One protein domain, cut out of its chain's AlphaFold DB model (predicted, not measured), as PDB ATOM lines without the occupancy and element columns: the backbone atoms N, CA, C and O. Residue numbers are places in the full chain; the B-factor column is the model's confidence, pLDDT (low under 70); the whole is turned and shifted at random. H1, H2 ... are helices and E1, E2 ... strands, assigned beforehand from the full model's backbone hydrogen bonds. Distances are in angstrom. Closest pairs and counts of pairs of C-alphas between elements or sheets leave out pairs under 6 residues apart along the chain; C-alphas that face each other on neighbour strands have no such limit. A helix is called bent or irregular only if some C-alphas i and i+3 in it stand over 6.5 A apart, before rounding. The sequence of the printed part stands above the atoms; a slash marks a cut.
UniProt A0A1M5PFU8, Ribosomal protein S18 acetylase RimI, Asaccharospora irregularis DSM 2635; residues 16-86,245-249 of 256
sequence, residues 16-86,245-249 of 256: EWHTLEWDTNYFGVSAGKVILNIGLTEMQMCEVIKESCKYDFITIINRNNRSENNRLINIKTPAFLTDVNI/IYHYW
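AT A GLANCE: This is residues 16 to 86 and 245 to 249 of the 256 residues of the protein "Ribosomal protein S18 acetylase RimI" of Asaccharospora irregularis DSM 2635 (UniProt A0A1M5PFU8). A strongly twisted sheet of five strands is covered on one face by H2 and H3, while the small helix H1 sits past one end of E1 and E2 and the other face is bare. The 76 printed residues run E1 H1 E2 H2 E3 H3 E4 E5, a mixed class of helices and strands. The mixed sheet has the order E1, E2, E3, E5, E4, with E2 and E3 parallel. The whole is compact, radius of gyration of the C-alphas 11.7 A, spanning 33 by 28 by 20 A.

IN THESE COORDINATES: Find C-alpha 16 at (237.086, 227.910, 120.396), where E1, residues 16 to 19, begins. H1 is residues 21 to 27; E2, 31 to 36, covers 16.8 A. H2, 42 to 52, covers 15.1 A, E3, 57 to 62, 16.2 A, and H3, 67 to 76, 14.2 A. E4, 80 to 86, covers 17.9 A; E5, 245 to 248, ends at C-alpha 248, (222.027, 224.134, 124.275).

HOW THE PARTS SIT: Look at N 18 and O 33, 2.9 A, for antiparallel E1 and E2; N 34 and O 59, 3.0 A, for parallel E2 and E3; N 60 and O 246, 2.8 A, and N 82 and O 245, 2.9 A, for antiparallel E3 and E5, E5 and E4. E2, H2, E3 form a strand-helix-strand unit, parallel neighbours joined through a helix; E3, H3, E4 form a split one, with E5 between its strands; both crossovers are right-handed. H2, height 10.5 A, runs along the strands over E2 and only just over E3, where 3 C-alphas fall. H3, height 9.8 A, runs along them over E3 and E5. H2 and H3 touch, closest C-alphas Met 45 and Leu 72, 7.0 A, at a steep tilt of 58 degrees, the same way. H1 only grazes the sheet and is apart from H2 and H3. In H1, H2 and H3 every O i to N i+4 pair is within hydrogen-bond range.

THE WHOLE: The farthest C-alphas, Tyr 26 and Thr 41, are 33.4 A apart. Residues 87 to 244 are not printed; C-alphas 86 and 245 are 10.7 A apart across the cut. The links printed whole are tight. No printed residue is under 70 in pLDDT.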
ATOM      1  N   GLU A  16     236.275 229.076 120.027       97.31
ATOM      2  CA  GLU A  16     237.086 227.910 120.396       97.31
ATOM      3  C   GLU A  16     236.205 226.759 120.884       97.31
ATOM      4  O   GLU A  16     235.277 226.972 121.664       97.31
ATOM      5  N   TRP A  17     236.513 225.542 120.436       97.25
ATOM      6  CA  TRP A  17     235.774 224.323 120.764       97.25
ATOM      7  C   TRP A  17     236.553 223.426 121.715       97.25
ATOM      8  O   TRP A  17     237.761 223.241 121.568       97.25
ATOM      9  N   HIS A  18     235.834 222.810 122.649       97.44
ATOM     10  CA  HIS A  18     236.370 221.807 123.558       97.44
ATOM     11  C   HIS A  18     235.352 220.687 123.758       97.44
ATOM     12  O   HIS A  18     234.200 220.951 124.103       97.44
ATOM     13  N   THR A  19     235.786 219.438 123.620       96.56
ATOM     14  CA  THR A  19     235.027 218.296 124.141       96.56
ATOM     15  C   THR A  19     235.153 218.275 125.662       96.56
ATOM     16  O   THR A  19     236.242 218.480 126.201       96.56
ATOM     17  N   LEU A  20     234.041 218.056 126.361       94.69
ATOM     18  CA  LEU A  20     233.992 218.016 127.818       94.69
ATOM     19  C   LEU A  20     233.882 216.562 128.288       94.69
ATOM     20  O   LEU A  20     232.794 216.077 128.595       94.69
ATOM     21  N   GLU A  21     235.007 215.848 128.334       93.69
ATOM     22  CA  GLU A  21     235.036 214.433 128.746       93.69
ATOM     23  C   GLU A  21     234.511 214.236 130.171       93.69
ATOM     24  O   GLU A  21     233.750 213.308 130.440       93.69
ATOM     25  N   TRP A  22     234.870 215.145 131.079       91.25
ATOM     26  CA  TRP A  22     234.416 215.082 132.461       91.25
ATOM     27  C   TRP A  22     232.897 215.230 132.577       91.25
ATOM     28  O   TRP A  22     232.249 214.363 133.159       91.25
ATOM     29  N   ASP A  23     232.323 216.282 131.982       91.56
ATOM     30  CA  ASP A  23     230.871 216.495 131.984       91.56
ATOM     31  C   ASP A  23     230.159 215.338 131.273       91.56
ATOM     32  O   ASP A  23     229.109 214.886 131.732       91.56
ATOM     33  N   THR A  24     230.774 214.798 130.214       94.06
ATOM     34  CA  THR A  24     230.248 213.640 129.488       94.06
ATOM     35  C   THR A  24     230.106 212.428 130.393       94.06
ATOM     36  O   THR A  24     229.024 211.854 130.505       94.06
ATOM     37  N   ASN A  25     231.179 212.071 131.095       93.88
ATOM     38  CA  ASN A  25     231.193 210.932 132.006       93.88
ATOM     39  C   ASN A  25     230.298 211.170 133.228       93.88
ATOM     40  O   ASN A  25     229.614 210.256 133.688       93.88
ATOM     41  N   TYR A  26     230.285 212.395 133.755       93.00
ATOM     42  CA  TYR A  26     229.526 212.732 134.949       93.00
ATOM     43  C   TYR A  26     228.023 212.723 134.680       93.00
ATOM     44  O   TYR A  26     227.279 212.028 135.374       93.00
ATOM     45  N   PHE A  27     227.558 213.445 133.660       91.75
ATOM     46  CA  PHE A  27     226.134 213.558 133.347       91.75
ATOM     47  C   PHE A  27     225.607 212.378 132.527       91.75
ATOM     48  O   PHE A  27     224.442 212.023 132.700       91.75
ATOM     49  N   GLY A  28     226.464 211.684 131.774       93.81
ATOM     50  CA  GLY A  28     226.078 210.564 130.909       93.81
ATOM     51  C   GLY A  28     225.523 211.016 129.556       93.81
ATOM     52  O   GLY A  28     224.697 210.317 128.977       93.81
ATOM     53  N   VAL A  29     225.942 212.190 129.077       93.75
ATOM     54  CA  VAL A  29     225.510 212.808 127.810       93.75
ATOM     55  C   VAL A  29     226.739 213.304 127.059       93.75
ATOM     56  O   VAL A  29     227.651 213.813 127.694       93.75
ATOM     57  N   SER A  30     226.806 213.200 125.731       96.62
ATOM     58  CA  SER A  30     227.946 213.751 124.984       96.62
ATOM     59  C   SER A  30     227.990 215.274 125.137       96.62
ATOM     60  O   SER A  30     227.106 215.971 124.632       96.62
ATOM     61  N   ALA A  31     229.001 215.786 125.844       97.19
ATOM     62  CA  ALA A  31     229.096 217.186 126.236       97.19
ATOM     63  C   ALA A  31     230.219 217.931 125.498       97.19
ATOM     64  O   ALA A  31     231.357 217.460 125.393       97.19
ATOM     65  N   GLY A  32     229.910 219.136 125.028       97.75
ATOM     66  CA  GLY A  32     230.858 220.048 124.397       97.75
ATOM     67  C   GLY A  32     230.764 221.466 124.955       97.75
ATOM     68  O   GLY A  32     229.790 221.861 125.598       97.75
ATOM     69  N   LYS A  33     231.800 222.259 124.704       97.94
ATOM     70  CA  LYS A  33     231.865 223.677 125.050       97.94
ATOM     71  C   LYS A  33     232.358 224.468 123.859       97.94
ATOM     72  O   LYS A  33     233.376 224.113 123.268       97.94
ATOM     73  N   VAL A  34     231.694 225.584 123.593       98.25
ATOM     74  CA  VAL A  34     232.175 226.595 122.654       98.25
ATOM     75  C   VAL A  34     232.323 227.934 123.366       98.25
ATOM     76  O   VAL A  34     231.427 228.373 124.085       98.25
ATOM     77  N   ILE A  35     233.475 228.574 123.197       98.25
ATOM     78  CA  ILE A  35     233.764 229.909 123.725       98.25
ATOM     79  C   ILE A  35     233.724 230.882 122.553       98.25
ATOM     80  O   ILE A  35     234.497 230.727 121.616       98.25
ATOM     81  N   LEU A  36     232.838 231.873 122.593       98.12
ATOM     82  CA  LEU A  36     232.748 232.942 121.600       98.12
ATOM     83  C   LEU A  36     233.595 234.120 122.100       98.12
ATOM     84  O   LEU A  36     233.204 234.805 123.049       98.12
ATOM     85  N   ASN A  37     234.769 234.328 121.502       96.69
ATOM     86  CA  ASN A  37     235.735 235.348 121.927       96.69
ATOM     87  C   ASN A  37     235.349 236.752 121.423       96.69
ATOM     88  O   ASN A  37     235.484 237.760 122.127       96.69
ATOM     89  N   ILE A  38     234.799 236.812 120.209       96.19
ATOM     90  CA  ILE A  38     234.385 238.054 119.545       96.19
ATOM     91  C   ILE A  38     232.904 238.008 119.150       96.19
ATOM     92  O   ILE A  38     232.230 236.994 119.326       96.19
ATOM     93  N   GLY A  39     232.382 239.126 118.638       96.81
ATOM     94  CA  GLY A  39     231.046 239.158 118.041       96.81
ATOM     95  C   GLY A  39     231.052 238.388 116.724       96.81
ATOM     96  O   GLY A  39     231.816 238.731 115.822       96.81
ATOM     97  N   LEU A  40     230.242 237.337 116.633       97.81
ATOM     98  CA  LEU A  40     230.171 236.486 115.456       97.81
ATOM     99  C   LEU A  40     229.251 237.078 114.391       97.81
ATOM    100  O   LEU A  40     228.235 237.709 114.681       97.81
ATOM    101  N   THR A  41     229.590 236.804 113.137       97.75
ATOM    102  CA  THR A  41     228.668 236.967 112.010       97.75
ATOM    103  C   THR A  41     227.620 235.850 112.003       97.75
ATOM    104  O   THR A  41     227.803 234.799 112.624       97.75
ATOM    105  N   GLU A  42     226.532 236.026 111.246       97.56
ATOM    106  CA  GLU A  42     225.530 234.963 111.083       97.56
ATOM    107  C   GLU A  42     226.125 233.670 110.515       97.56
ATOM    108  O   GLU A  42     225.772 232.586 110.971       97.56
ATOM    109  N   MET A  43     227.050 233.781 109.556       97.62
ATOM    110  CA  MET A  43     227.713 232.628 108.943       97.62
ATOM    111  C   MET A  43     228.519 231.837 109.978       97.62
ATOM    112  O   MET A  43     228.355 230.624 110.081       97.62
ATOM    113  N   GLN A  44     229.307 232.530 110.803       98.00
ATOM    114  CA  GLN A  44     230.082 231.909 111.882       98.00
ATOM    115  C   GLN A  44     229.180 231.264 112.943       98.00
ATOM    116  O   GLN A  44     229.483 230.178 113.427       98.00
ATOM    117  N   MET A  45     228.049 231.887 113.289       98.06
ATOM    118  CA  MET A  45     227.092 231.266 114.211       98.06
ATOM    119  C   MET A  45     226.471 229.995 113.610       98.06
ATOM    120  O   MET A  45     226.330 228.992 114.306       98.06
ATOM    121  N   CYS A  46     226.136 229.992 112.318       97.50
ATOM    122  CA  CYS A  46     225.640 228.791 111.643       97.50
ATOM    123  C   CYS A  46     226.662 227.640 111.674       97.50
ATOM    124  O   CYS A  46     226.272 226.488 111.862       97.50
ATOM    125  N   GLU A  47     227.959 227.932 111.536       97.88
ATOM    126  CA  GLU A  47     229.029 226.935 111.705       97.88
ATOM    127  C   GLU A  47     229.056 226.373 113.130       97.88
ATOM    128  O   GLU A  47     229.079 225.154 113.307       97.88
ATOM    129  N   VAL A  48     228.979 227.248 114.140       97.81
ATOM    130  CA  VAL A  48     228.926 226.848 115.553       97.81
ATOM    131  C   VAL A  48     227.737 225.918 115.817       97.81
ATOM    132  O   VAL A  48     227.872 224.895 116.489       97.81
ATOM    133  N   ILE A  49     226.570 226.221 115.256       96.44
ATOM    134  CA  ILE A  49     225.361 225.407 115.434       96.44
ATOM    135  C   ILE A  49     225.494 224.057 114.739       96.44
ATOM    136  O   ILE A  49     225.159 223.030 115.327       96.44
ATOM    137  N   LYS A  50     226.022 224.038 113.512       96.88
ATOM    138  CA  LYS A  50     226.261 222.792 112.779       96.88
ATOM    139  C   LYS A  50     227.196 221.862 113.553       96.88
ATOM    140  O   LYS A  50     226.940 220.663 113.618       96.88
ATOM    141  N   GLU A  51     228.254 222.412 114.144       97.19
ATOM    142  CA  GLU A  51     229.188 221.653 114.977       97.19
ATOM    143  C   GLU A  51     228.532 221.185 116.286       97.19
ATOM    144  O   GLU A  51     228.728 220.039 116.694       97.19
ATOM    145  N   SER A  52     227.677 222.021 116.888       96.38
ATOM    146  CA  SER A  52     226.930 221.694 118.112       96.38
ATOM    147  C   SER A  52     226.126 220.399 117.971       96.38
ATOM    148  O   SER A  52     226.080 219.614 118.911       96.38
ATOM    149  N   CYS A  53     225.555 220.120 116.791       94.31
ATOM    150  CA  CYS A  53     224.746 218.920 116.531       94.31
ATOM    151  C   CYS A  53     225.486 217.582 116.729       94.31
ATOM    152  O   CYS A  53     224.843 216.531 116.774       94.31
ATOM    153  N   LYS A  54     226.820 217.590 116.851       95.94
ATOM    154  CA  LYS A  54     227.609 216.392 117.187       95.94
ATOM    155  C   LYS A  54     227.415 215.942 118.637       95.94
ATOM    156  O   LYS A  54     227.607 214.766 118.936       95.94
ATOM    157  N   TYR A  55     226.999 216.850 119.511       97.06
ATOM    158  CA  TYR A  55     226.886 216.642 120.949       97.06
ATOM    159  C   TYR A  55     225.418 216.550 121.378       97.06
ATOM    160  O   TYR A  55     224.515 217.013 120.680       97.06
ATOM    161  N   ASP A  56     225.175 215.936 122.532       96.38
ATOM    162  CA  ASP A  56     223.857 215.942 123.174       96.38
ATOM    163  C   ASP A  56     223.636 217.258 123.930       96.38
ATOM    164  O   ASP A  56     222.540 217.815 123.897       96.38
ATOM    165  N   PHE A  57     224.701 217.768 124.557       96.56
ATOM    166  CA  PHE A  57     224.703 218.938 125.426       96.56
ATOM    167  C   PHE A  57     225.877 219.866 125.097       96.56
ATOM    168  O   PHE A  57     227.029 219.437 125.043       96.56
ATOM    169  N   ILE A  58     225.605 221.157 124.917       97.38
ATOM    170  CA  ILE A  58     226.619 222.186 124.686       97.38
ATOM    171  C   ILE A  58     226.501 223.300 125.720       97.38
ATOM    172  O   ILE A  58     225.434 223.877 125.920       97.38
ATOM    173  N   THR A  59     227.638 223.679 126.301       97.81
ATOM    174  CA  THR A  59     227.794 224.962 126.993       97.81
ATOM    175  C   THR A  59     228.353 226.010 126.025       97.81
ATOM    176  O   THR A  59     229.488 225.891 125.561       97.81
ATOM    177  N   ILE A  60     227.587 227.063 125.746       98.19
ATOM    178  CA  ILE A  60     228.030 228.218 124.954       98.19
ATOM    179  C   ILE A  60     228.454 229.326 125.920       98.19
ATOM    180  O   ILE A  60     227.635 229.852 126.670       98.19
ATOM    181  N   ILE A  61     229.729 229.713 125.896       98.19
ATOM    182  CA  ILE A  61     230.262 230.835 126.676       98.19
ATOM    183  C   ILE A  61     230.427 232.033 125.745       98.19
ATOM    184  O   ILE A  61     231.352 232.074 124.941       98.19
ATOM    185  N   ASN A  62     229.566 233.035 125.875       98.12
ATOM    186  CA  ASN A  62     229.702 234.295 125.149       98.12
ATOM    187  C   ASN A  62     230.523 235.290 125.986       98.12
ATOM    188  O   ASN A  62     230.021 235.871 126.959       98.12
ATOM    189  N   ARG A  63     231.808 235.461 125.634       97.00
ATOM    190  CA  ARG A  63     232.721 236.343 126.376       97.00
ATOM    191  C   ARG A  63     232.286 237.799 126.258       97.00
ATOM    192  O   ARG A  63     231.786 238.238 125.227       97.00
ATOM    193  N   ASN A  64     232.484 238.553 127.334       95.44
ATOM    194  CA  ASN A  64     232.051 239.945 127.486       95.44
ATOM    195  C   ASN A  64     230.545 240.190 127.282       95.44
ATOM    196  O   ASN A  64     230.144 241.344 127.144       95.44
ATOM    197  N   ASN A  65     229.717 239.134 127.301       96.19
ATOM    198  CA  ASN A  65     228.266 239.218 127.139       96.19
ATOM    199  C   ASN A  65     227.874 240.052 125.901       96.19
ATOM    200  O   ASN A  65     227.031 240.950 125.972       96.19
ATOM    201  N   ARG A  66     228.550 239.811 124.768       96.44
ATOM    202  CA  ARG A  66     228.368 240.593 123.537       96.44
ATOM    203  C   ARG A  66     226.938 240.471 123.018       96.44
ATOM    204  O   ARG A  66     226.416 239.362 122.879       96.44
ATOM    205  N   SER A  67     226.329 241.614 122.714       96.94
ATOM    206  CA  SER A  67     224.911 241.714 122.354       96.94
ATOM    207  C   SER A  67     224.561 240.987 121.052       96.94
ATOM    208  O   SER A  67     223.512 240.354 120.948       96.94
ATOM    209  N   GLU A  68     225.477 241.008 120.088       97.19
ATOM    210  CA  GLU A  68     225.353 240.388 118.776       97.19
ATOM    211  C   GLU A  68     225.250 238.870 118.919       97.19
ATOM    212  O   GLU A  68     224.334 238.253 118.380       97.19
ATOM    213  N   ASN A  69     226.125 238.278 119.736       98.06
ATOM    214  CA  ASN A  69     226.104 236.848 120.028       98.06
ATOM    215  C   ASN A  69     224.835 236.451 120.785       98.06
ATOM    216  O   ASN A  69     224.210 235.467 120.410       98.06
ATOM    217  N   ASN A  70     224.410 237.227 121.790       97.94
ATOM    218  CA  ASN A  70     223.159 236.962 122.513       97.94
ATOM    219  C   ASN A  70     221.959 236.911 121.557       97.94
ATOM    220  O   ASN A  70     221.168 235.969 121.590       97.94
ATOM    221  N   ARG A  71     221.860 237.894 120.653       98.00
ATOM    222  CA  ARG A  71     220.813 237.937 119.628       98.00
ATOM    223  C   ARG A  71     220.885 236.723 118.701       98.00
ATOM    224  O   ARG A  71     219.854 236.122 118.414       98.00
ATOM    225  N   LEU A  72     222.075 236.378 118.208       98.31
ATOM    226  CA  LEU A  72     222.246 235.271 117.267       98.31
ATOM    227  C   LEU A  72     221.965 233.908 117.903       98.31
ATOM    228  O   LEU A  72     221.290 233.099 117.273       98.31
ATOM    229  N   ILE A  73     222.409 233.676 119.140       97.69
ATOM    230  CA  ILE A  73     222.095 232.458 119.900       97.69
ATOM    231  C   ILE A  73     220.575 232.313 120.018       97.69
ATOM    232  O   ILE A  73     220.036 231.280 119.629       97.69
ATOM    233  N   ASN A  74     219.885 233.373 120.452       96.06
ATOM    234  CA  ASN A  74     218.434 233.368 120.649       96.06
ATOM    235  C   ASN A  74     217.629 233.148 119.355       96.06
ATOM    236  O   ASN A  74     216.590 232.505 119.373       96.06
ATOM    237  N   ILE A  75     218.077 233.696 118.220       95.94
ATOM    238  CA  ILE A  75     217.349 233.561 116.944       95.94
ATOM    239  C   ILE A  75     217.630 232.213 116.270       95.94
ATOM    240  O   ILE A  75     216.781 231.699 115.543       95.94
ATOM    241  N   LYS A  76     218.837 231.663 116.435       95.69
ATOM    242  CA  LYS A  76     219.290 230.496 115.666       95.69
ATOM    243  C   LYS A  76     219.217 229.184 116.448       95.69
ATOM    244  O   LYS A  76     219.395 228.127 115.848       95.69
ATOM    245  N   THR A  77     218.980 229.232 117.757       94.81
ATOM    246  CA  THR A  77     218.934 228.046 118.619       94.81
ATOM    247  C   THR A  77     217.865 228.201 119.701       94.81
ATOM    248  O   THR A  77     217.596 229.322 120.121       94.81
ATOM    249  N   PRO A  78     217.321 227.097 120.231       94.56
ATOM    250  CA  PRO A  78     216.532 227.108 121.459       94.56
ATOM    251  C   PRO A  78     217.421 227.101 122.722       94.56
ATOM    252  O   PRO A  78     216.991 226.660 123.785       94.56
ATOM    253  N   ALA A  79     218.689 227.516 122.616       96.19
ATOM    254  CA  ALA A  79     219.573 227.614 123.769       96.19
ATOM    255  C   ALA A  79     219.051 228.669 124.748       96.19
ATOM    256  O   ALA A  79     218.551 229.720 124.346       96.19
ATOM    257  N   PHE A  80     219.227 228.415 126.037       95.81
ATOM    258  CA  PHE A  80     218.732 229.291 127.091       95.81
ATOM    259  C   PHE A  80     219.861 229.703 128.028       95.81
ATOM    260  O   PHE A  80     220.825 228.965 128.242       95.81
ATOM    261  N   LEU A  81     219.758 230.926 128.545       96.81
ATOM    262  CA  LEU A  81     220.735 231.497 129.463       96.81
ATOM    263  C   LEU A  81     220.645 230.769 130.806       96.81
ATOM    264  O   LEU A  81     219.587 230.767 131.432       96.81
ATOM    265  N   THR A  82     221.751 230.188 131.261       95.19
ATOM    266  CA  THR A  82     221.815 229.486 132.551       95.19
ATOM    267  C   THR A  82     222.603 230.239 133.604       95.19
ATOM    268  O   THR A  82     222.390 230.009 134.793       95.19
ATOM    269  N   ASP A  83     223.510 231.128 133.204       94.75
ATOM    270  CA  ASP A  83     224.320 231.915 134.130       94.75
ATOM    271  C   ASP A  83     224.883 233.168 133.445       94.75
ATOM    272  O   ASP A  83     225.147 233.182 132.239       94.75
ATOM    273  N   VAL A  84     225.126 234.213 134.231       96.56
ATOM    274  CA  VAL A  84     226.018 235.309 133.851       96.56
ATOM    275  C   VAL A  84     227.162 235.316 134.847       96.56
ATOM    276  O   VAL A  84     227.021 235.734 135.993       96.56
ATOM    277  N   ASN A  85     228.321 234.858 134.400       96.50
ATOM    278  CA  ASN A  85     229.502 234.752 135.227       96.50
ATOM    279  C   ASN A  85     230.316 236.055 135.178       96.50
ATOM    280  O   ASN A  85     230.721 236.506 134.108       96.50
ATOM    281  N   ILE A  86     230.568 236.664 136.330       97.31
ATOM    282  CA  ILE A  86     231.389 237.864 136.481       97.31
ATOM    283  C   ILE A  86     232.805 237.447 136.865       97.31
ATOM    284  O   ILE A  86     233.007 236.716 137.835       97.31
ATOM    285  N   ILE A 245     226.476 232.569 129.847       97.94
ATOM    286  CA  ILE A 245     226.599 231.132 129.641       97.94
ATOM    287  C   ILE A 245     225.225 230.598 129.254       97.94
ATOM    288  O   ILE A 245     224.263 230.755 130.005       97.94
ATOM    289  N   TYR A 246     225.148 229.968 128.088       98.00
ATOM    290  CA  TYR A 246     223.942 229.316 127.602       98.00
ATOM    291  C   TYR A 246     224.138 227.811 127.585       98.00
ATOM    292  O   TYR A 246     225.229 227.319 127.281       98.00
ATOM    293  N   HIS A 247     223.068 227.086 127.870       97.19
ATOM    294  CA  HIS A 247     222.996 225.656 127.627       97.19
ATOM    295  C   HIS A 247     222.175 225.409 126.368       97.19
ATOM    296  O   HIS A 247     221.136 226.037 126.148       97.19
ATOM    297  N   TYR A 248     222.666 224.511 125.523       96.62
ATOM    298  CA  TYR A 248     222.027 224.134 124.275       96.62
ATOM    299  C   TYR A 248     221.963 222.612 124.169       96.62
ATOM    300  O   TYR A 248     222.973 221.933 124.347       96.62
ATOM    301  N   TRP A 249     220.776 222.095 123.857       96.38
ATOM    302  CA  TRP A 249     220.490 220.673 123.688       96.38
ATOM    303  C   TRP A 249     220.031 220.410 122.247       96.38
ATOM    304  O   TRP A 249     218.829 220.392 121.984       96.38
TER     305      TRP A 249